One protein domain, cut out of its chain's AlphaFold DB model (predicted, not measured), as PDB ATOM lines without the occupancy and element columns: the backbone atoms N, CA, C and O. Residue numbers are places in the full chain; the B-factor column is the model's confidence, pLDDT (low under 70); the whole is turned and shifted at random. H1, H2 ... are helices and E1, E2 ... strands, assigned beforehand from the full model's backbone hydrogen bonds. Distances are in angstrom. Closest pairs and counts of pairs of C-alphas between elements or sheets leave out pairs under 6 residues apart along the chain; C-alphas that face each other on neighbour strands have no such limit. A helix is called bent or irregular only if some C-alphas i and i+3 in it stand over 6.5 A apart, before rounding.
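Overview. This is residues 265 to 409 of the 411 residues of the protein "Uncharacterized protein DUF4082" of Umezawaea tangerina (UniProt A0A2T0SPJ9). A long, twisted sheet of five strands has two helices over one face; its two longest strands, E3 and E5, run side by side through the middle and make the long axis. The long helix H2 runs along E5, and the shorter H1 slants over E2 and E3. The printed part has 145 residues, with two named helices and five named strands in the order H1 E1 E2 E3 H2 E4 E5. The mixed sheet has the order E1 E2 E3 E5 E4, parallel between E1 and E2 and antiparallel elsewhere; the class is mixed, helices and strands, in two layers, helices on one face of a sheet. The whole is compact, with a radius of gyration of the C-alphas of 16.4 A, and elongated, spanning 57 by 29 by 23 A.

Arrangement. H1, residues 265 to 277, is on the sheet of E1, residues 283 to 285, E2, 298 to 303, E3, 317 to 331, E5, 390 to 408, and E4, 379 to 387. Its height over the sheet is 8.6 A, and on the local plane it runs slantwise to E3 at 34 degrees. The closest C-alphas of H1 and E2 are those of Val 272 and Ile 301, 7.8 A. E1 is parallel to E2, with N 285 and O 299 2.9 A apart, within hydrogen-bond range. E2 and E3 form a hairpin, with N 300 and O 327 at 3.1 A. H2, residues 337 to 357, is on the same face as H1, at a height of 9.2 A, over E5 and along it at 1 degree on the local plane. The closest C-alphas of H2 and E5 are those of Ile 344 and Ala 395, 6.6 A. H1 and H2 touch, through residues 274 to 275 of H1 alone, at a steep tilt of 48 degrees, opposite ways; their closest C-alphas are those of His 274 and Ala 354, 6.4 A. E3, H2 and E4 form a split strand-helix-strand unit, two strands running the same way with a helix between in the chain and E5 between them in the sheet; its crossover is right-handed. E4 and E5 form a hairpin, with N 383 and O 394 at 2.9 A, and E3 and E5 are antiparallel, with N 326 and O 397 at 2.8 A. Every O i to N i+4 pair is within hydrogen-bond range in H1, and 15 of 17 are in H2.

Along the chain. H1, residues 265 to 277, begins at C-alpha 265 (42.450, 18.260, -47.382) and is 18.0 A long. E1 and E2 follow at residues 283 to 285 and 298 to 303, 6.4 A and 17.6 A long. E3, residues 317 to 331, is 45.9 A long. H2, residues 337 to 357, is 31.2 A long and only just irregular: C-alphas 338 and 341 are 6.9 A apart. E4, residues 379 to 387, is 23.7 A long and bends by 56 degrees at residue 382. E5, residues 390 to 408, is 47.1 A long, bends by 71 degrees at residue 404 and ends at C-alpha 408 (49.210, 36.760, -41.118).

Size, cuts and confidence. The two C-alphas farthest apart are those of Leu 315 and Pro 336, 57.4 A. The printed part has no cut. The links E1 to E2, E2 to E3 and H2 to E4 are long. The mean pLDDT of the printed part is 86.3; residues 286 to 295, 311 to 315 and 409 are under 70.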
ATOM      1  N   GLU A 265      42.616  19.696 -47.126       86.12
ATOM      2  CA  GLU A 265      42.450  18.260 -47.382       86.12
ATOM      3  C   GLU A 265      42.224  17.436 -46.104       86.12
ATOM      4  O   GLU A 265      41.264  16.658 -46.084       86.12
ATOM      5  N   PRO A 266      42.992  17.613 -45.005       88.00
ATOM      6  CA  PRO A 266      42.756  16.860 -43.772       88.00
ATOM      7  C   PRO A 266      41.383  17.158 -43.161       88.00
ATOM      8  O   PRO A 266      40.723  16.262 -42.637       88.00
ATOM      9  N   ILE A 267      40.922  18.408 -43.273       93.00
ATOM     10  CA  ILE A 267      39.610  18.840 -42.777       93.00
ATOM     11  C   ILE A 267      38.501  18.144 -43.570       93.00
ATOM     12  O   ILE A 267      37.600  17.543 -42.983       93.00
ATOM     13  N   LEU A 268      38.576  18.180 -44.904       91.44
ATOM     14  CA  LEU A 268      37.607  17.501 -45.761       91.44
ATOM     15  C   LEU A 268      37.607  15.988 -45.505       91.44
ATOM     16  O   LEU A 268      36.536  15.389 -45.394       91.44
ATOM     17  N   ALA A 269      38.782  15.377 -45.340       89.31
ATOM     18  CA  ALA A 269      38.917  13.960 -45.023       89.31
ATOM     19  C   ALA A 269      38.251  13.594 -43.685       89.31
ATOM     20  O   ALA A 269      37.535  12.592 -43.614       89.31
ATOM     21  N   ALA A 270      38.411  14.414 -42.642       92.06
ATOM     22  CA  ALA A 270      37.753  14.205 -41.352       92.06
ATOM     23  C   ALA A 270      36.222  14.306 -41.464       92.06
ATOM     24  O   ALA A 270      35.499  13.440 -40.965       92.06
ATOM     25  N   LEU A 271      35.710  15.307 -42.189       94.88
ATOM     26  CA  LEU A 271      34.271  15.454 -42.425       94.88
ATOM     27  C   LEU A 271      33.688  14.251 -43.177       94.88
ATOM     28  O   LEU A 271      32.634  13.741 -42.793       94.88
ATOM     29  N   VAL A 272      34.378  13.786 -44.221       91.31
ATOM     30  CA  VAL A 272      33.998  12.601 -45.003       91.31
ATOM     31  C   VAL A 272      34.063  11.332 -44.158       91.31
ATOM     32  O   VAL A 272      33.169  10.493 -44.263       91.31
ATOM     33  N   THR A 273      35.062  11.202 -43.286       92.06
ATOM     34  CA  THR A 273      35.187  10.062 -42.369       92.06
ATOM     35  C   THR A 273      33.975   9.970 -41.446       92.06
ATOM     36  O   THR A 273      33.397   8.892 -41.309       92.06
ATOM     37  N   HIS A 274      33.511  11.096 -40.888       93.62
ATOM     38  CA  HIS A 274      32.271  11.132 -40.101       93.62
ATOM     39  C   HIS A 274      31.067  10.651 -40.909       93.62
ATOM     40  O   HIS A 274      30.343   9.770 -40.451       93.62
ATOM     41  N   ILE A 275      30.895  11.142 -42.142       92.50
ATOM     42  CA  ILE A 275      29.821  10.704 -43.048       92.50
ATOM     43  C   ILE A 275      29.876   9.186 -43.288       92.50
ATOM     44  O   ILE A 275      28.861   8.500 -43.158       92.50
ATOM     45  N   GLN A 276      31.051   8.658 -43.633       88.94
ATOM     46  CA  GLN A 276      31.254   7.241 -43.946       88.94
ATOM     47  C   GLN A 276      31.047   6.344 -42.719       88.94
ATOM     48  O   GLN A 276      30.440   5.279 -42.837       88.94
ATOM     49  N   SER A 277      31.484   6.790 -41.539       90.00
ATOM     50  CA  SER A 277      31.386   6.030 -40.285       90.00
ATOM     51  C   SER A 277      29.947   5.726 -39.857       90.00
ATOM     52  O   SER A 277      29.709   4.752 -39.144       90.00
ATOM     53  N   LEU A 278      28.969   6.511 -40.329       90.88
ATOM     54  CA  LEU A 278      27.555   6.257 -40.057       90.88
ATOM     55  C   LEU A 278      27.035   4.998 -40.767       90.88
ATOM     56  O   LEU A 278      26.038   4.430 -40.321       90.88
ATOM     57  N   GLY A 279      27.664   4.584 -41.875       88.06
ATOM     58  CA  GLY A 279      27.240   3.425 -42.670       88.06
ATOM     59  C   GLY A 279      25.847   3.567 -43.300       88.06
ATOM     60  O   GLY A 279      25.185   2.562 -43.538       88.06
ATOM     61  N   LEU A 280      25.373   4.802 -43.519       86.94
ATOM     62  CA  LEU A 280      24.004   5.099 -43.977       86.94
ATOM     63  C   LEU A 280      23.883   5.427 -45.471       86.94
ATOM     64  O   LEU A 280      22.762   5.480 -45.971       86.94
ATOM     65  N   PHE A 281      24.991   5.720 -46.153       84.69
ATOM     66  CA  PHE A 281      24.977   6.291 -47.503       84.69
ATOM     67  C   PHE A 281      25.517   5.302 -48.530       84.69
ATOM     68  O   PHE A 281      26.611   4.769 -48.354       84.69
ATOM     69  N   ASP A 282      24.787   5.136 -49.631       78.56
ATOM     70  CA  ASP A 282      25.208   4.283 -50.748       78.56
ATOM     71  C   ASP A 282      26.407   4.896 -51.491       78.56
ATOM     72  O   ASP A 282      27.277   4.187 -51.994       78.56
ATOM     73  N   HIS A 283      26.471   6.235 -51.529       73.38
ATOM     74  CA  HIS A 283      27.551   7.001 -52.148       73.38
ATOM     75  C   HIS A 283      27.854   8.288 -51.368       73.38
ATOM     76  O   HIS A 283      26.935   9.007 -50.965       73.38
ATOM     77  N   VAL A 284      29.148   8.603 -51.227       77.62
ATOM     78  CA  VAL A 284      29.668   9.847 -50.634       77.62
ATOM     79  C   VAL A 284      30.512  10.577 -51.679       77.62
ATOM     80  O   VAL A 284      31.641  10.176 -51.959       77.62
ATOM     81  N   ASN A 285      29.973  11.646 -52.263       74.88
ATOM     82  CA  ASN A 285      30.686  12.469 -53.242       74.88
ATOM     83  C   ASN A 285      31.399  13.639 -52.547       74.88
ATOM     84  O   ASN A 285      30.788  14.382 -51.782       74.88
ATOM     85  N   GLN A 286      32.691  13.819 -52.829       67.31
ATOM     86  CA  GLN A 286      33.531  14.867 -52.214       67.31
ATOM     87  C   GLN A 286      33.615  16.159 -53.050       67.31
ATOM     88  O   GLN A 286      34.336  17.089 -52.707       67.31
ATOM     89  N   HIS A 287      32.893  16.202 -54.167       62.78
ATOM     90  CA  HIS A 287      32.724  17.355 -55.045       62.78
ATOM     91  C   HIS A 287      31.281  17.370 -55.548       62.78
ATOM     92  O   HIS A 287      30.605  16.340 -55.496       62.78
ATOM     93  N   GLN A 288      30.801  18.514 -56.037       55.94
ATOM     94  CA  GLN A 288      29.457  18.632 -56.603       55.94
ATOM     95  C   GLN A 288      29.297  17.661 -57.793       55.94
ATOM     96  O   GLN A 288      29.968  17.855 -58.803       55.94
ATOM     97  N   PRO A 289      28.458  16.610 -57.698       60.12
ATOM     98  CA  PRO A 289      28.330  15.631 -58.765       60.12
ATOM     99  C   PRO A 289      27.371  16.133 -59.848       60.12
ATOM    100  O   PRO A 289      26.330  16.719 -59.538       60.12
ATOM    101  N   ASP A 290      27.674  15.800 -61.102       58.25
ATOM    102  CA  ASP A 290      26.764  15.985 -62.242       58.25
ATOM    103  C   ASP A 290      25.740  14.839 -62.383       58.25
ATOM    104  O   ASP A 290      24.808  14.930 -63.179       58.25
ATOM    105  N   ASN A 291      25.885  13.764 -61.599       57.66
ATOM    106  CA  ASN A 291      25.041  12.570 -61.677       57.66
ATOM    107  C   ASN A 291      23.839  12.625 -60.722       57.66
ATOM    108  O   ASN A 291      23.930  13.106 -59.588       57.66
ATOM    109  N   ALA A 292      22.720  12.048 -61.165       59.84
ATOM    110  CA  ALA A 292      21.511  11.900 -60.366       59.84
ATOM    111  C   ALA A 292      21.734  10.959 -59.152       59.84
ATOM    112  O   ALA A 292      22.383   9.922 -59.307       59.84
ATOM    113  N   PRO A 293      21.188  11.275 -57.960       66.31
ATOM    114  CA  PRO A 293      21.196  10.371 -56.808       66.31
ATOM    115  C   PRO A 293      20.537   9.018 -57.116       66.31
ATOM    116  O   PRO A 293      19.560   8.962 -57.869       66.31
ATOM    117  N   GLY A 294      21.064   7.950 -56.506       64.94
ATOM    118  CA  GLY A 294      20.572   6.577 -56.653       64.94
ATOM    119  C   GLY A 294      19.277   6.284 -55.878       64.94
ATOM    120  O   GLY A 294      18.538   7.190 -55.493       64.94
ATOM    121  N   HIS A 295      18.990   4.996 -55.657       59.53
ATOM    122  CA  HIS A 295      17.745   4.534 -55.021       59.53
ATOM    123  C   HIS A 295      17.752   4.540 -53.478       59.53
ATOM    124  O   HIS A 295      16.684   4.340 -52.904       59.53
ATOM    125  N   GLY A 296      18.895   4.770 -52.821       71.31
ATOM    126  CA  GLY A 296      18.994   4.997 -51.373       71.31
ATOM    127  C   GLY A 296      19.572   6.374 -51.026       71.31
ATOM    128  O   GLY A 296      19.535   7.304 -51.838       71.31
ATOM    129  N   LEU A 297      20.082   6.540 -49.800       78.50
ATOM    130  CA  LEU A 297      20.612   7.831 -49.356       78.50
ATOM    131  C   LEU A 297      21.933   8.136 -50.064       78.50
ATOM    132  O   LEU A 297      22.931   7.438 -49.899       78.50
ATOM    133  N   THR A 298      21.948   9.233 -50.813       83.25
ATOM    134  CA  THR A 298      23.164   9.772 -51.429       83.25
ATOM    135  C   THR A 298      23.586  11.026 -50.684       83.25
ATOM    136  O   THR A 298      22.733  11.838 -50.319       83.25
ATOM    137  N   THR A 299      24.888  11.213 -50.484       86.50
ATOM    138  CA  THR A 299      25.413  12.426 -49.854       86.50
ATOM    139  C   THR A 299      26.530  13.071 -50.663       86.50
ATOM    140  O   THR A 299      27.306  12.404 -51.351       86.50
ATOM    141  N   VAL A 300      26.585  14.397 -50.602       86.88
ATOM    142  CA  VAL A 300      27.657  15.214 -51.173       86.88
ATOM    143  C   VAL A 300      28.039  16.309 -50.182       86.88
ATOM    144  O   VAL A 300      27.167  16.855 -49.506       86.88
ATOM    145  N   ILE A 301      29.328  16.639 -50.114       90.81
ATOM    146  CA  ILE A 301      29.882  17.693 -49.259       90.81
ATOM    147  C   ILE A 301      30.722  18.681 -50.079       90.81
ATOM    148  O   ILE A 301      31.454  18.269 -50.975       90.81
ATOM    149  N   TRP A 302      30.601  19.984 -49.796       89.81
ATOM    150  CA  TRP A 302      31.407  21.034 -50.434       89.81
ATOM    151  C   TRP A 302      31.518  22.294 -49.559       89.81
ATOM    152  O   TRP A 302      30.615  22.564 -48.761       89.81
ATOM    153  N   PRO A 303      32.599  23.088 -49.678       91.50
ATOM    154  CA  PRO A 303      32.705  24.368 -48.983       91.50
ATOM    155  C   PRO A 303      31.772  25.406 -49.620       91.50
ATOM    156  O   PRO A 303      31.574  25.422 -50.834       91.50
ATOM    157  N   THR A 304      31.208  26.306 -48.815       91.44
ATOM    158  CA  THR A 304      30.286  27.355 -49.306       91.44
ATOM    159  C   THR A 304      30.842  28.762 -49.201       91.44
ATOM    160  O   THR A 304      30.456  29.645 -49.964       91.44
ATOM    161  N   LYS A 305      31.732  28.996 -48.237       90.81
ATOM    162  CA  LYS A 305      32.320  30.305 -47.982       90.81
ATOM    163  C   LYS A 305      33.621  30.135 -47.219       90.81
ATOM    164  O   LYS A 305      33.749  29.213 -46.425       90.81
ATOM    165  N   LEU A 306      34.535  31.072 -47.405       92.19
ATOM    166  CA  LEU A 306      35.684  31.274 -46.539       92.19
ATOM    167  C   LEU A 306      35.732  32.763 -46.208       92.19
ATOM    168  O   LEU A 306      35.661  33.602 -47.107       92.19
ATOM    169  N   SER A 307      35.737  33.111 -44.923       90.75
ATOM    170  CA  SER A 307      35.695  34.518 -44.509       90.75
ATOM    171  C   SER A 307      36.399  34.761 -43.180       90.75
ATOM    172  O   SER A 307      36.269  33.921 -42.291       90.75
ATOM    173  N   PRO A 308      37.069  35.912 -43.001       90.12
ATOM    174  CA  PRO A 308      37.694  36.269 -41.734       90.12
ATOM    175  C   PRO A 308      36.646  36.452 -40.630       90.12
ATOM    176  O   PRO A 308      35.533  36.924 -40.891       90.12
ATOM    177  N   ILE A 309      37.008  36.116 -39.391       88.38
ATOM    178  CA  ILE A 309      36.160  36.345 -38.214       88.38
ATOM    179  C   ILE A 309      36.630  37.560 -37.416       88.38
ATOM    180  O   ILE A 309      37.820  37.825 -37.278       88.38
ATOM    181  N   ARG A 310      35.676  38.327 -36.883       73.31
ATOM    182  CA  ARG A 310      35.950  39.499 -36.036       73.31
ATOM    183  C   ARG A 310      36.031  39.081 -34.565       73.31
ATOM    184  O   ARG A 310      35.289  38.200 -34.144       73.31
ATOM    185  N   GLY A 311      36.894  39.737 -33.785       67.25
ATOM    186  CA  GLY A 311      36.949  39.587 -32.321       67.25
ATOM    187  C   GLY A 311      37.677  38.344 -31.791       67.25
ATOM    188  O   GLY A 311      37.698  38.141 -30.584       67.25
ATOM    189  N   ARG A 312      38.271  37.531 -32.674       68.12
ATOM    190  CA  ARG A 312      39.118  36.375 -32.320       68.12
ATOM    191  C   ARG A 312      40.523  36.441 -32.933       68.12
ATOM    192  O   ARG A 312      41.418  35.751 -32.472       68.12
ATOM    193  N   SER A 313      40.694  37.276 -33.956       69.44
ATOM    194  CA  SER A 313      41.981  37.628 -34.555       69.44
ATOM    195  C   SER A 313      42.875  38.341 -33.537       69.44
ATOM    196  O   SER A 313      42.417  39.276 -32.873       69.44
ATOM    197  N   GLY A 314      44.118  37.878 -33.403       62.16
ATOM    198  CA  GLY A 314      45.132  38.469 -32.531       62.16
ATOM    199  C   GLY A 314      45.797  39.706 -33.139       62.16
ATOM    200  O   GLY A 314      45.436  40.169 -34.223       62.16
ATOM    201  N   LEU A 315      46.793  40.244 -32.428       58.28
ATOM    202  CA  LEU A 315      47.658  41.301 -32.952       58.28
ATOM    203  C   LEU A 315      48.443  40.709 -34.142       58.28
ATOM    204  O   LEU A 315      49.293  39.851 -33.942       58.28
ATOM    205  N   ASN A 316      48.118  41.140 -35.360       73.75
ATOM    206  CA  ASN A 316      48.744  40.751 -36.636       73.75
ATOM    207  C   ASN A 316      48.435  39.345 -37.188       73.75
ATOM    208  O   ASN A 316      49.143  38.866 -38.072       73.75
ATOM    209  N   ILE A 317      47.347  38.701 -36.759       77.75
ATOM    210  CA  ILE A 317      46.926  37.418 -37.341       77.75
ATOM    211  C   ILE A 317      45.404  37.297 -37.433       77.75
ATOM    212  O   ILE A 317      44.675  37.811 -36.585       77.75
ATOM    213  N   THR A 318      44.905  36.654 -38.489       84.00
ATOM    214  CA  THR A 318      43.483  36.595 -38.853       84.00
ATOM    215  C   THR A 318      42.958  35.169 -38.837       84.00
ATOM    216  O   THR A 318      43.318  34.355 -39.684       84.00
ATOM    217  N   SER A 319      42.015  34.897 -37.940       88.12
ATOM    218  CA  SER A 319      41.249  33.647 -37.921       88.12
ATOM    219  C   SER A 319      40.124  33.669 -38.964       88.12
ATOM    220  O   SER A 319      39.636  34.736 -39.358       88.12
ATOM    221  N   ALA A 320      39.647  32.495 -39.383       91.56
ATOM    222  CA  ALA A 320      38.634  32.361 -40.427       91.56
ATOM    223  C   ALA A 320      37.489  31.408 -40.061       91.56
ATOM    224  O   ALA A 320      37.617  30.508 -39.234       91.56
ATOM    225  N   ARG A 321      36.353  31.607 -40.733       94.06
ATOM    226  CA  ARG A 321      35.181  30.729 -40.723       94.06
ATOM    227  C   ARG A 321      35.037  30.069 -42.092       94.06
ATOM    228  O   ARG A 321      34.949  30.773 -43.103       94.06
ATOM    229  N   LEU A 322      34.944  28.741 -42.097       95.12
ATOM    230  CA  LEU A 322      34.847  27.880 -43.276       95.12
ATOM    231  C   LEU A 322      33.641  26.930 -43.154       95.12
ATOM    232  O   LEU A 322      33.766  25.833 -42.616       95.12
ATOM    233  N   PRO A 323      32.437  27.340 -43.585       95.75
ATOM    234  CA  PRO A 323      31.282  26.453 -43.654       95.75
ATOM    235  C   PRO A 323      31.350  25.457 -44.814       95.75
ATOM    236  O   PRO A 323      31.461  25.848 -45.981       95.75
ATOM    237  N   PHE A 324      31.146  24.182 -44.490       95.19
ATOM    238  CA  PHE A 324      30.785  23.138 -45.445       95.19
ATOM    239  C   PHE A 324      29.272  22.946 -45.478       95.19
ATOM    240  O   PHE A 324      28.606  23.054 -44.452       95.19
ATOM    241  N   LEU A 325      28.731  22.651 -46.653       94.56
ATOM    242  CA  LEU A 325      27.349  22.226 -46.819       94.56
ATOM    243  C   LEU A 325      27.344  20.752 -47.202       94.56
ATOM    244  O   LEU A 325      28.053  20.339 -48.122       94.56
ATOM    245  N   ILE A 326      26.549  19.967 -46.483       94.56
ATOM    246  CA  ILE A 326      26.342  18.547 -46.749       94.56
ATOM    247  C   ILE A 326      24.906  18.366 -47.198       94.56
ATOM    248  O   ILE A 326      23.975  18.768 -46.506       94.56
ATOM    249  N   ARG A 327      24.711  17.741 -48.354       92.94
ATOM    250  CA  ARG A 327      23.380  17.445 -48.874       92.94
ATOM    251  C   ARG A 327      23.122  15.955 -48.840       92.94
ATOM    252  O   ARG A 327      23.745  15.225 -49.601       92.94
ATOM    253  N   ILE A 328      22.144  15.543 -48.043       92.38
ATOM    254  CA  ILE A 328      21.584  14.190 -48.045       92.38
ATOM    255  C   ILE A 328      20.360  14.192 -48.955       92.38
ATOM    256  O   ILE A 328      19.466  15.013 -48.758       92.38
ATOM    257  N   ALA A 329      20.304  13.290 -49.932       89.44
ATOM    258  CA  ALA A 329      19.195  13.174 -50.873       89.44
ATOM    259  C   ALA A 329      18.639  11.743 -50.922       89.44
ATOM    260  O   ALA A 329      19.406  10.780 -50.948       89.44
ATOM    261  N   SER A 330      17.311  11.624 -50.994       87.44
ATOM    262  CA  SER A 330      16.581  10.389 -51.317       87.44
ATOM    263  C   SER A 330      15.605  10.656 -52.461       87.44
ATOM    264  O   SER A 330      15.016  11.740 -52.550       87.44
ATOM    265  N   SER A 331      15.449   9.678 -53.353       84.19
ATOM    266  CA  SER A 331      14.488   9.765 -54.451       84.19
ATOM    267  C   SER A 331      13.054   9.715 -53.930       84.19
ATOM    268  O   SER A 331      12.695   8.822 -53.168       84.19
ATOM    269  N   LEU A 332      12.189  10.600 -54.430       81.19
ATOM    270  CA  LEU A 332      10.754  10.539 -54.132       81.19
ATOM    271  C   LEU A 332      10.044   9.309 -54.712       81.19
ATOM    272  O   LEU A 332       8.918   9.009 -54.325       81.19
ATOM    273  N   SER A 333      10.687   8.595 -55.636       80.56
ATOM    274  CA  SER A 333      10.193   7.319 -56.159       80.56
ATOM    275  C   SER A 333      10.606   6.107 -55.313       80.56
ATOM    276  O   SER A 333      10.251   4.981 -55.659       80.56
ATOM    277  N   GLN A 334      11.358   6.309 -54.222       76.31
ATOM    278  CA  GLN A 334      11.771   5.239 -53.315       76.31
ATOM    279  C   GLN A 334      10.570   4.709 -52.512       76.31
ATOM    280  O   GLN A 334       9.770   5.475 -51.975       76.31
ATOM    281  N   ALA A 335      10.457   3.383 -52.400       71.50
ATOM    282  CA  ALA A 335       9.452   2.726 -51.567       71.50
ATOM    283  C   ALA A 335      10.078   2.179 -50.265       71.50
ATOM    284  O   ALA A 335      11.192   1.655 -50.311       71.50
ATOM    285  N   PRO A 336       9.363   2.225 -49.125       83.25
ATOM    286  CA  PRO A 336       8.075   2.893 -48.928       83.25
ATOM    287  C   PRO A 336       8.245   4.412 -48.751       83.25
ATOM    288  O   PRO A 336       9.138   4.856 -48.029       83.25
ATOM    289  N   ALA A 337       7.358   5.201 -49.364       81.19
ATOM    290  CA  ALA A 337       7.453   6.665 -49.376       81.19
ATOM    291  C   ALA A 337       7.433   7.280 -47.962       81.19
ATOM    292  O   ALA A 337       8.220   8.175 -47.666       81.19
ATOM    293  N   ASP A 338       6.625   6.723 -47.054       85.12
ATOM    294  CA  ASP A 338       6.506   7.185 -45.661       85.12
ATOM    295  C   ASP A 338       7.813   7.050 -44.859       85.12
ATOM    296  O   ASP A 338       7.966   7.662 -43.803       85.12
ATOM    297  N   SER A 339       8.777   6.257 -45.345       85.50
ATOM    298  CA  SER A 339      10.083   6.113 -44.697       85.50
ATOM    299  C   SER A 339      11.095   7.196 -45.084       85.50
ATOM    300  O   SER A 339      12.092   7.346 -44.379       85.50
ATOM    301  N   ILE A 340      10.843   7.975 -46.144       86.25
ATOM    302  CA  ILE A 340      11.815   8.928 -46.704       86.25
ATOM    303  C   ILE A 340      12.151  10.045 -45.704       86.25
ATOM    304  O   ILE A 340      13.321  10.236 -45.366       86.25
ATOM    305  N   ASP A 341      11.148  10.770 -45.195       89.56
ATOM    306  CA  ASP A 341      11.376  11.865 -44.241       89.56
ATOM    307  C   ASP A 341      12.016  11.377 -42.924       89.56
ATOM    308  O   ASP A 341      13.020  11.967 -42.512       89.56
ATOM    309  N   PRO A 342      11.545  10.286 -42.276       93.06
ATOM    310  CA  PRO A 342      12.212   9.738 -41.094       93.06
ATOM    311  C   PRO A 342      13.665   9.312 -41.338       93.06
ATOM    312  O   PRO A 342      14.515   9.524 -40.471       93.06
ATOM    313  N   GLN A 343      13.973   8.727 -42.501       90.44
ATOM    314  CA  GLN A 343      15.336   8.313 -42.845       90.44
ATOM    315  C   GLN A 343      16.264   9.513 -43.027       90.44
ATOM    316  O   GLN A 343      17.354   9.526 -42.456       90.44
ATOM    317  N   ILE A 344      15.834  10.537 -43.771       91.69
ATOM    318  CA  ILE A 344      16.638  11.746 -43.983       91.69
ATOM    319  C   ILE A 344      16.823  12.503 -42.664       91.69
ATOM    320  O   ILE A 344      17.945  12.896 -42.349       91.69
ATOM    321  N   LEU A 345      15.763  12.672 -41.865       95.38
ATOM    322  CA  LEU A 345      15.849  13.317 -40.551       95.38
ATOM    323  C   LEU A 345      16.802  12.562 -39.617       95.38
ATOM    324  O   LEU A 345      17.662  13.173 -38.982       95.38
ATOM    325  N   GLY A 346      16.683  11.235 -39.558       95.62
ATOM    326  CA  GLY A 346      17.555  10.392 -38.747       95.62
ATOM    327  C   GLY A 346      19.018  10.457 -39.189       95.62
ATOM    328  O   GLY A 346      19.908  10.537 -38.343       95.62
ATOM    329  N   ALA A 347      19.277  10.462 -40.500       94.38
ATOM    330  CA  ALA A 347      20.623  10.600 -41.046       94.38
ATOM    331  C   ALA A 347      21.223  11.982 -40.743       94.38
ATOM    332  O   ALA A 347      22.357  12.058 -40.271       94.38
ATOM    333  N   ALA A 348      20.451  13.058 -40.932       96.44
ATOM    334  CA  ALA A 348      20.888  14.416 -40.622       96.44
ATOM    335  C   ALA A 348      21.197  14.588 -39.128       96.44
ATOM    336  O   ALA A 348      22.268  15.071 -38.774       96.44
ATOM    337  N   SER A 349      20.312  14.106 -38.249       97.25
ATOM    338  CA  SER A 349      20.504  14.175 -36.797       97.25
ATOM    339  C   SER A 349      21.757  13.423 -36.336       97.25
ATOM    340  O   SER A 349      22.548  13.971 -35.567       97.25
ATOM    341  N   LYS A 350      21.985  12.199 -36.834       96.94
ATOM    342  CA  LYS A 350      23.194  11.423 -36.513       96.94
ATOM    343  C   LYS A 350      24.466  12.123 -36.983       96.94
ATOM    344  O   LYS A 350      25.450  12.135 -36.250       96.94
ATOM    345  N   LEU A 351      24.437  12.714 -38.175       96.00
ATOM    346  CA  LEU A 351      25.595  13.397 -38.739       96.00
ATOM    347  C   LEU A 351      25.918  14.699 -38.000       96.00
ATOM    348  O   LEU A 351      27.069  14.926 -37.644       96.00
ATOM    349  N   MET A 352      24.907  15.512 -37.682       97.38
ATOM    350  CA  MET A 352      25.087  16.677 -36.811       97.38
ATOM    351  C   MET A 352      25.647  16.256 -35.445       97.38
ATOM    352  O   MET A 352      26.588  16.871 -34.953       97.38
ATOM    353  N   GLY A 353      25.126  15.171 -34.861       97.19
ATOM    354  CA  GLY A 353      25.632  14.610 -33.609       97.19
ATOM    355  C   GLY A 353      27.104  14.187 -33.680       97.19
ATOM    356  O   GLY A 353      27.841  14.421 -32.728       97.19
ATOM    357  N   ALA A 354      27.555  13.627 -34.805       96.50
ATOM    358  CA  ALA A 354      28.961  13.272 -35.008       96.50
ATOM    359  C   ALA A 354      29.881  14.504 -34.925       96.50
ATOM    360  O   ALA A 354      30.873  14.473 -34.202       96.50
ATOM    361  N   TYR A 355      29.504  15.618 -35.561       96.94
ATOM    362  CA  TYR A 355      30.281  16.865 -35.514       96.94
ATOM    363  C   TYR A 355      30.197  17.603 -34.176       96.94
ATOM    364  O   TYR A 355      31.142  18.286 -33.791       96.94
ATOM    365  N   VAL A 356      29.091  17.461 -33.442       96.31
ATOM    366  CA  VAL A 356      29.007  17.953 -32.058       96.31
ATOM    367  C   VAL A 356      29.942  17.155 -31.142       96.31
ATOM    368  O   VAL A 356      30.591  17.739 -30.278       96.31
ATOM    369  N   ASN A 357      30.034  15.836 -31.338       95.06
ATOM    370  CA  ASN A 357      30.872  14.956 -30.520       95.06
ATOM    371  C   ASN A 357      32.369  15.048 -30.859       95.06
ATOM    372  O   ASN A 357      33.198  14.802 -29.989       95.06
ATOM    373  N   ASP A 358      32.716  15.421 -32.091       94.75
ATOM    374  CA  ASP A 358      34.085  15.714 -32.524       94.75
ATOM    375  C   ASP A 358      34.244  17.207 -32.834       94.75
ATOM    376  O   ASP A 358      34.468  17.641 -33.965       94.75
ATOM    377  N   PHE A 359      34.080  18.005 -31.781       92.38
ATOM    378  CA  PHE A 359      34.004  19.459 -31.852       92.38
ATOM    379  C   PHE A 359      35.228  20.114 -32.505       92.38
ATOM    380  O   PHE A 359      35.096  21.214 -33.028       92.38
ATOM    381  N   THR A 360      36.401  19.474 -32.495       92.88
ATOM    382  CA  THR A 360      37.656  20.017 -33.047       92.88
ATOM    383  C   THR A 360      38.171  19.249 -34.266       92.88
ATOM    384  O   THR A 360      39.265  19.551 -34.746       92.88
ATOM    385  N   LEU A 361      37.419  18.263 -34.770       91.81
ATOM    386  CA  LEU A 361      37.856  17.340 -35.825       91.81
ATOM    387  C   LEU A 361      39.240  16.744 -35.536       91.81
ATOM    388  O   LEU A 361      40.163  16.860 -36.342       91.81
ATOM    389  N   GLY A 362      39.421  16.194 -34.334       82.81
ATOM    390  CA  GLY A 362      40.715  15.662 -33.895       82.81
ATOM    391  C   GLY A 362      41.829  16.709 -33.742       82.81
ATOM    392  O   GLY A 362      43.004  16.354 -33.787       82.81
ATOM    393  N   GLY A 363      41.482  17.990 -33.567       84.69
ATOM    394  CA  GLY A 363      42.429  19.102 -33.422       84.69
ATOM    395  C   GLY A 363      42.802  19.809 -34.729       84.69
ATOM    396  O   GLY A 363      43.593  20.747 -34.693       84.69
ATOM    397  N   LEU A 364      42.228  19.403 -35.867       85.12
ATOM    398  CA  LEU A 364      42.464  20.029 -37.177       85.12
ATOM    399  C   LEU A 364      41.880  21.441 -37.293       85.12
ATOM    400  O   LEU A 364      42.308  22.233 -38.129       85.12
ATOM    401  N   ILE A 365      40.867  21.746 -36.487       90.31
ATOM    402  CA  ILE A 365      40.232  23.060 -36.424       90.31
ATOM    403  C   ILE A 365      40.136  23.511 -34.975       90.31
ATOM    404  O   ILE A 365      40.236  22.711 -34.044       90.31
ATOM    405  N   SER A 366      39.852  24.795 -34.770       88.94
ATOM    406  CA  SER A 366      39.579  25.261 -33.421       88.94
ATOM    407  C   SER A 366      38.273  24.701 -32.885       88.94
ATOM    408  O   SER A 366      38.252  24.254 -31.743       88.94
ATOM    409  N   ASN A 367      37.193  24.813 -33.662       94.19
ATOM    410  CA  ASN A 367      35.906  24.244 -33.304       94.19
ATOM    411  C   ASN A 367      34.890  24.229 -34.456       94.19
ATOM    412  O   ASN A 367      34.939  25.078 -35.347       94.19
ATOM    413  N   VAL A 368      33.901  23.342 -34.369       96.62
ATOM    414  CA  VAL A 368      32.617  23.465 -35.068       96.62
ATOM    415  C   VAL A 368      31.799  24.565 -34.382       96.62
ATOM    416  O   VAL A 368      31.634  24.570 -33.164       96.62
ATOM    417  N   ASP A 369      31.293  25.541 -35.127       95.31
ATOM    418  CA  ASP A 369      30.492  26.646 -34.589       95.31
ATOM    419  C   ASP A 369      29.033  26.211 -34.369       95.31
ATOM    420  O   ASP A 369      28.125  26.599 -35.099       95.31
ATOM    421  N   VAL A 370      28.805  25.353 -33.372       96.44
ATOM    422  CA  VAL A 370      27.495  24.723 -33.118       96.44
ATOM    423  C   VAL A 370      26.402  25.760 -32.838       96.44
ATOM    424  O   VAL A 370      25.287  25.625 -33.334       96.44
ATOM    425  N   HIS A 371      26.720  26.808 -32.077       93.88
ATOM    426  CA  HIS A 371      25.742  27.799 -31.614       93.88
ATOM    427  C   HIS A 371      25.728  29.106 -32.418       93.88
ATOM    428  O   HIS A 371      24.867  29.947 -32.171       93.88
ATOM    429  N   GLY A 372      26.640  29.284 -33.377       91.38
ATOM    430  CA  GLY A 372      26.662  30.464 -34.238       91.38
ATOM    431  C   GLY A 372      27.325  31.694 -33.614       91.38
ATOM    432  O   GLY A 372      26.812  32.807 -33.706       91.38
ATOM    433  N   GLY A 373      28.484  31.519 -32.980       89.75
ATOM    434  CA  GLY A 373      29.281  32.623 -32.438       89.75
ATOM    435  C   GLY A 373      29.864  33.547 -33.517       89.75
ATOM    436  O   GLY A 373      30.117  34.722 -33.247       89.75
ATOM    437  N   HIS A 374      30.055  33.049 -34.745       88.69
ATOM    438  CA  HIS A 374      30.665  33.801 -35.850       88.69
ATOM    439  C   HIS A 374      29.837  33.770 -37.152       88.69
ATOM    440  O   HIS A 374      30.347  34.074 -38.233       88.69
ATOM    441  N   GLY A 375      28.555  33.409 -37.067       89.06
ATOM    442  CA  GLY A 375      27.612  33.300 -38.185       89.06
ATOM    443  C   GLY A 375      26.460  32.351 -37.840       89.06
ATOM    444  O   GLY A 375      26.280  32.042 -36.671       89.06
ATOM    445  N   PRO A 376      25.687  31.856 -38.824       91.44
ATOM    446  CA  PRO A 376      24.750  30.757 -38.586       91.44
ATOM    447  C   PRO A 376      25.469  29.539 -37.990       91.44
ATOM    448  O   PRO A 376      26.591  29.224 -38.409       91.44
ATOM    449  N   GLY A 377      24.839  28.909 -37.000       95.19
ATOM    450  CA  GLY A 377      25.375  27.730 -36.327       95.19
ATOM    451  C   GLY A 377      25.248  26.454 -37.160       95.19
ATOM    452  O   GLY A 377      24.888  26.497 -38.335       95.19
ATOM    453  N   LEU A 378      25.548  25.315 -36.539       97.62
ATOM    454  CA  LEU A 378      25.281  24.001 -37.123       97.62
ATOM    455  C   LEU A 378      23.764  23.806 -37.253       97.62
ATOM    456  O   LEU A 378      23.056  23.747 -36.247       97.62
ATOM    457  N   ASP A 379      23.271  23.687 -38.482       97.00
ATOM    458  CA  ASP A 379      21.845  23.566 -38.787       97.00
ATOM    459  C   ASP A 379      21.565  22.536 -39.889       97.00
ATOM    460  O   ASP A 379      22.481  22.031 -40.541       97.00
ATOM    461  N   ALA A 380      20.288  22.178 -40.044       97.19
ATOM    462  CA  ALA A 380      19.811  21.308 -41.110       97.19
ATOM    463  C   ALA A 380      18.467  21.804 -41.659       97.19
ATOM    464  O   ALA A 380      17.454  21.783 -40.956       97.19
ATOM    465  N   ASP A 381      18.455  22.175 -42.936       96.06
ATOM    466  CA  ASP A 381      17.270  22.601 -43.672       96.06
ATOM    467  C   ASP A 381      16.717  21.469 -44.535       96.06
ATOM    468  O   ASP A 381      17.425  20.863 -45.343       96.06
ATOM    469  N   PHE A 382      15.415  21.208 -44.425       94.81
ATOM    470  CA  PHE A 382      14.757  20.144 -45.179       94.81
ATOM    471  C   PHE A 382      13.967  20.709 -46.355       94.81
ATOM    472  O   PHE A 382      12.890  21.285 -46.188       94.81
ATOM    473  N   THR A 383      14.439  20.461 -47.572       92.88
ATOM    474  CA  THR A 383      13.877  21.028 -48.803       92.88
ATOM    475  C   THR A 383      13.673  19.973 -49.895       92.88
ATOM    476  O   THR A 383      13.767  18.765 -49.655       92.88
ATOM    477  N   TRP A 384      13.329  20.433 -51.091       87.94
ATOM    478  CA  TRP A 384      13.182  19.638 -52.298       87.94
ATOM    479  C   TRP A 384      14.220  20.079 -53.320       87.94
ATOM    480  O   TRP A 384      14.490  21.271 -53.473       87.94
ATOM    481  N   TRP A 385      14.776  19.125 -54.058       85.50
ATOM    482  CA  TRP A 385      15.673  19.410 -55.171       85.50
ATOM    483  C   TRP A 385      15.207  18.672 -56.420       85.50
ATOM    484  O   TRP A 385      14.846  17.498 -56.360       85.50
ATOM    485  N   LYS A 386      15.202  19.369 -57.556       82.50
ATOM    486  CA  LYS A 386      14.870  18.795 -58.860       82.50
ATOM    487  C   LYS A 386      16.143  18.678 -59.690       82.50
ATOM    488  O   LYS A 386      16.883  19.652 -59.814       82.50
ATOM    489  N   HIS A 387      16.363  17.508 -60.277       76.38
ATOM    490  CA  HIS A 387      17.463  17.257 -61.202       76.38
ATOM    491  C   HIS A 387      16.928  16.456 -62.393       76.38
ATOM    492  O   HIS A 387      16.447  15.336 -62.229       76.38
ATOM    493  N   GLY A 388      16.939  17.065 -63.581       78.81
ATOM    494  CA  GLY A 388      16.197  16.543 -64.731       78.81
ATOM    495  C   GLY A 388      14.690  16.484 -64.450       78.81
ATOM    496  O   GLY A 388      14.090  17.470 -64.012       78.81
ATOM    497  N   GLU A 389      14.076  15.326 -64.692       79.25
ATOM    498  CA  GLU A 389      12.650  15.077 -64.423       79.25
ATOM    499  C   GLU A 389      12.380  14.553 -63.002       79.25
ATOM    500  O   GLU A 389      11.245  14.621 -62.529       79.25
ATOM    501  N   SER A 390      13.417  14.106 -62.290       81.00
ATOM    502  CA  SER A 390      13.311  13.517 -60.954       81.00
ATOM    503  C   SER A 390      13.286  14.582 -59.852       81.00
ATOM    504  O   SER A 390      14.002  15.587 -59.908       81.00
ATOM    505  N   GLN A 391      12.480  14.337 -58.817       85.94
ATOM    506  CA  GLN A 391      12.473  15.120 -57.582       85.94
ATOM    507  C   GLN A 391      13.039  14.304 -56.419       85.94
ATOM    508  O   GLN A 391      12.787  13.105 -56.293       85.94
ATOM    509  N   TYR A 392      13.774  14.986 -55.549       88.69
ATOM    510  CA  TYR A 392      14.445  14.405 -54.396       88.69
ATOM    511  C   TYR A 392      14.029  15.137 -53.130       88.69
ATOM    512  O   TYR A 392      13.965  16.374 -53.111       88.69
ATOM    513  N   ARG A 393      13.797  14.375 -52.060       91.19
ATOM    514  CA  ARG A 393      13.731  14.932 -50.711       91.19
ATOM    515  C   ARG A 393      15.151  15.139 -50.212       91.19
ATOM    516  O   ARG A 393      15.999  14.266 -50.398       91.19
ATOM    517  N   VAL A 394      15.413  16.300 -49.618       92.81
ATOM    518  CA  VAL A 394      16.769  16.724 -49.279       92.81
ATOM    519  C   VAL A 394      16.858  17.285 -47.863       92.81
ATOM    520  O   VAL A 394      16.007  18.078 -47.471       92.81
ATOM    521  N   ALA A 395      17.931  16.939 -47.147       96.06
ATOM    522  CA  ALA A 395      18.443  17.718 -46.019       96.06
ATOM    523  C   ALA A 395      19.752  18.415 -46.410       96.06
ATOM    524  O   ALA A 395      20.663  17.771 -46.935       96.06
ATOM    525  N   LEU A 396      19.833  19.719 -46.159       95.81
ATOM    526  CA  LEU A 396      21.015  20.561 -46.322       95.81
ATOM    527  C   LEU A 396      21.562  20.897 -44.941       95.81
ATOM    528  O   LEU A 396      20.910  21.611 -44.193       95.81
ATOM    529  N   ILE A 397      22.730  20.369 -44.603       97.25
ATOM    530  CA  ILE A 397      23.350  20.526 -43.288       97.25
ATOM    531  C   ILE A 397      24.521  21.491 -43.420       97.25
ATOM    532  O   ILE A 397      25.474  21.188 -44.144       97.25
ATOM    533  N   THR A 398      24.477  22.626 -42.725       97.38
ATOM    534  CA  THR A 398      25.615  23.549 -42.659       97.38
ATOM    535  C   THR A 398      26.526  23.134 -41.516       97.38
ATOM    536  O   THR A 398      26.117  23.146 -40.363       97.38
ATOM    537  N   VAL A 399      27.785  22.826 -41.814       97.56
ATOM    538  CA  VAL A 399      28.823  22.523 -40.824       97.56
ATOM    539  C   VAL A 399      29.822  23.685 -40.791       97.56
ATOM    540  O   VAL A 399      30.749  23.726 -41.604       97.56
ATOM    541  N   PRO A 400      29.622  24.686 -39.915       96.94
ATOM    542  CA  PRO A 400      30.504  25.843 -39.827       96.94
ATOM    543  C   PRO A 400      31.769  25.520 -39.030       96.94
ATOM    544  O   PRO A 400      31.686  25.174 -37.856       96.94
ATOM    545  N   LEU A 401      32.944  25.662 -39.643       96.94
ATOM    546  CA  LEU A 401      34.227  25.408 -38.978       96.94
ATOM    547  C   LEU A 401      34.952  26.715 -38.661       96.94
ATOM    548  O   LEU A 401      34.928  27.644 -39.472       96.94
ATOM    549  N   ILE A 402      35.620  26.776 -37.508       93.88
ATOM    550  CA  ILE A 402      36.483  27.889 -37.106       93.88
ATOM    551  C   ILE A 402      37.943  27.460 -37.155       93.88
ATOM    552  O   ILE A 402      38.344  26.513 -36.478       93.88
ATOM    553  N   ILE A 403      38.738  28.198 -37.923       90.56
ATOM    554  CA  ILE A 403      40.174  27.993 -38.091       90.56
ATOM    555  C   ILE A 403      40.878  29.169 -37.420       90.56
ATOM    556  O   ILE A 403      40.609  30.325 -37.764       90.56
ATOM    557  N   ASN A 404      41.727  28.883 -36.436       84.25
ATOM    558  CA  ASN A 404      42.523  29.924 -35.795       84.25
ATOM    559  C   ASN A 404      43.684  30.310 -36.702       84.25
ATOM    560  O   ASN A 404      44.219  29.455 -37.401       84.25
ATOM    561  N   ASP A 405      44.064  31.581 -36.633       80.56
ATOM    562  CA  ASP A 405      45.396  32.021 -37.032       80.56
ATOM    563  C   ASP A 405      45.747  31.706 -38.499       80.56
ATOM    564  O   ASP A 405      46.884  31.410 -38.843       80.56
ATOM    565  N   LEU A 406      44.736  31.772 -39.375       82.12
ATOM    566  CA  LEU A 406      44.835  31.306 -40.756       82.12
ATOM    567  C   LEU A 406      45.692  32.214 -41.650       82.12
ATOM    568  O   LEU A 406      46.366  31.722 -42.549       82.12
ATOM    569  N   TRP A 407      45.634  33.532 -41.449       81.69
ATOM    570  CA  TRP A 407      46.368  34.489 -42.282       81.69
ATOM    571  C   TRP A 407      47.103  35.528 -41.444       81.69
ATOM    572  O   TRP A 407      46.476  36.262 -40.678       81.69
ATOM    573  N   GLU A 408      48.412  35.651 -41.648       75.50
ATOM    574  CA  GLU A 408      49.210  36.760 -41.118       75.50
ATOM    575  C   GLU A 408      48.756  38.093 -41.739       75.50
ATOM    576  O   GLU A 408      48.425  38.172 -42.926       75.50
ATOM    577  N   GLN A 409      48.701  39.153 -40.932       67.38
ATOM    578  CA  GLN A 409      48.448  40.511 -41.414       67.38
ATOM    579  C   GLN A 409      49.794  41.213 -41.595       67.38
ATOM    580  O   GLN A 409      50.402  41.649 -40.618       67.38
TER     581      GLN A 409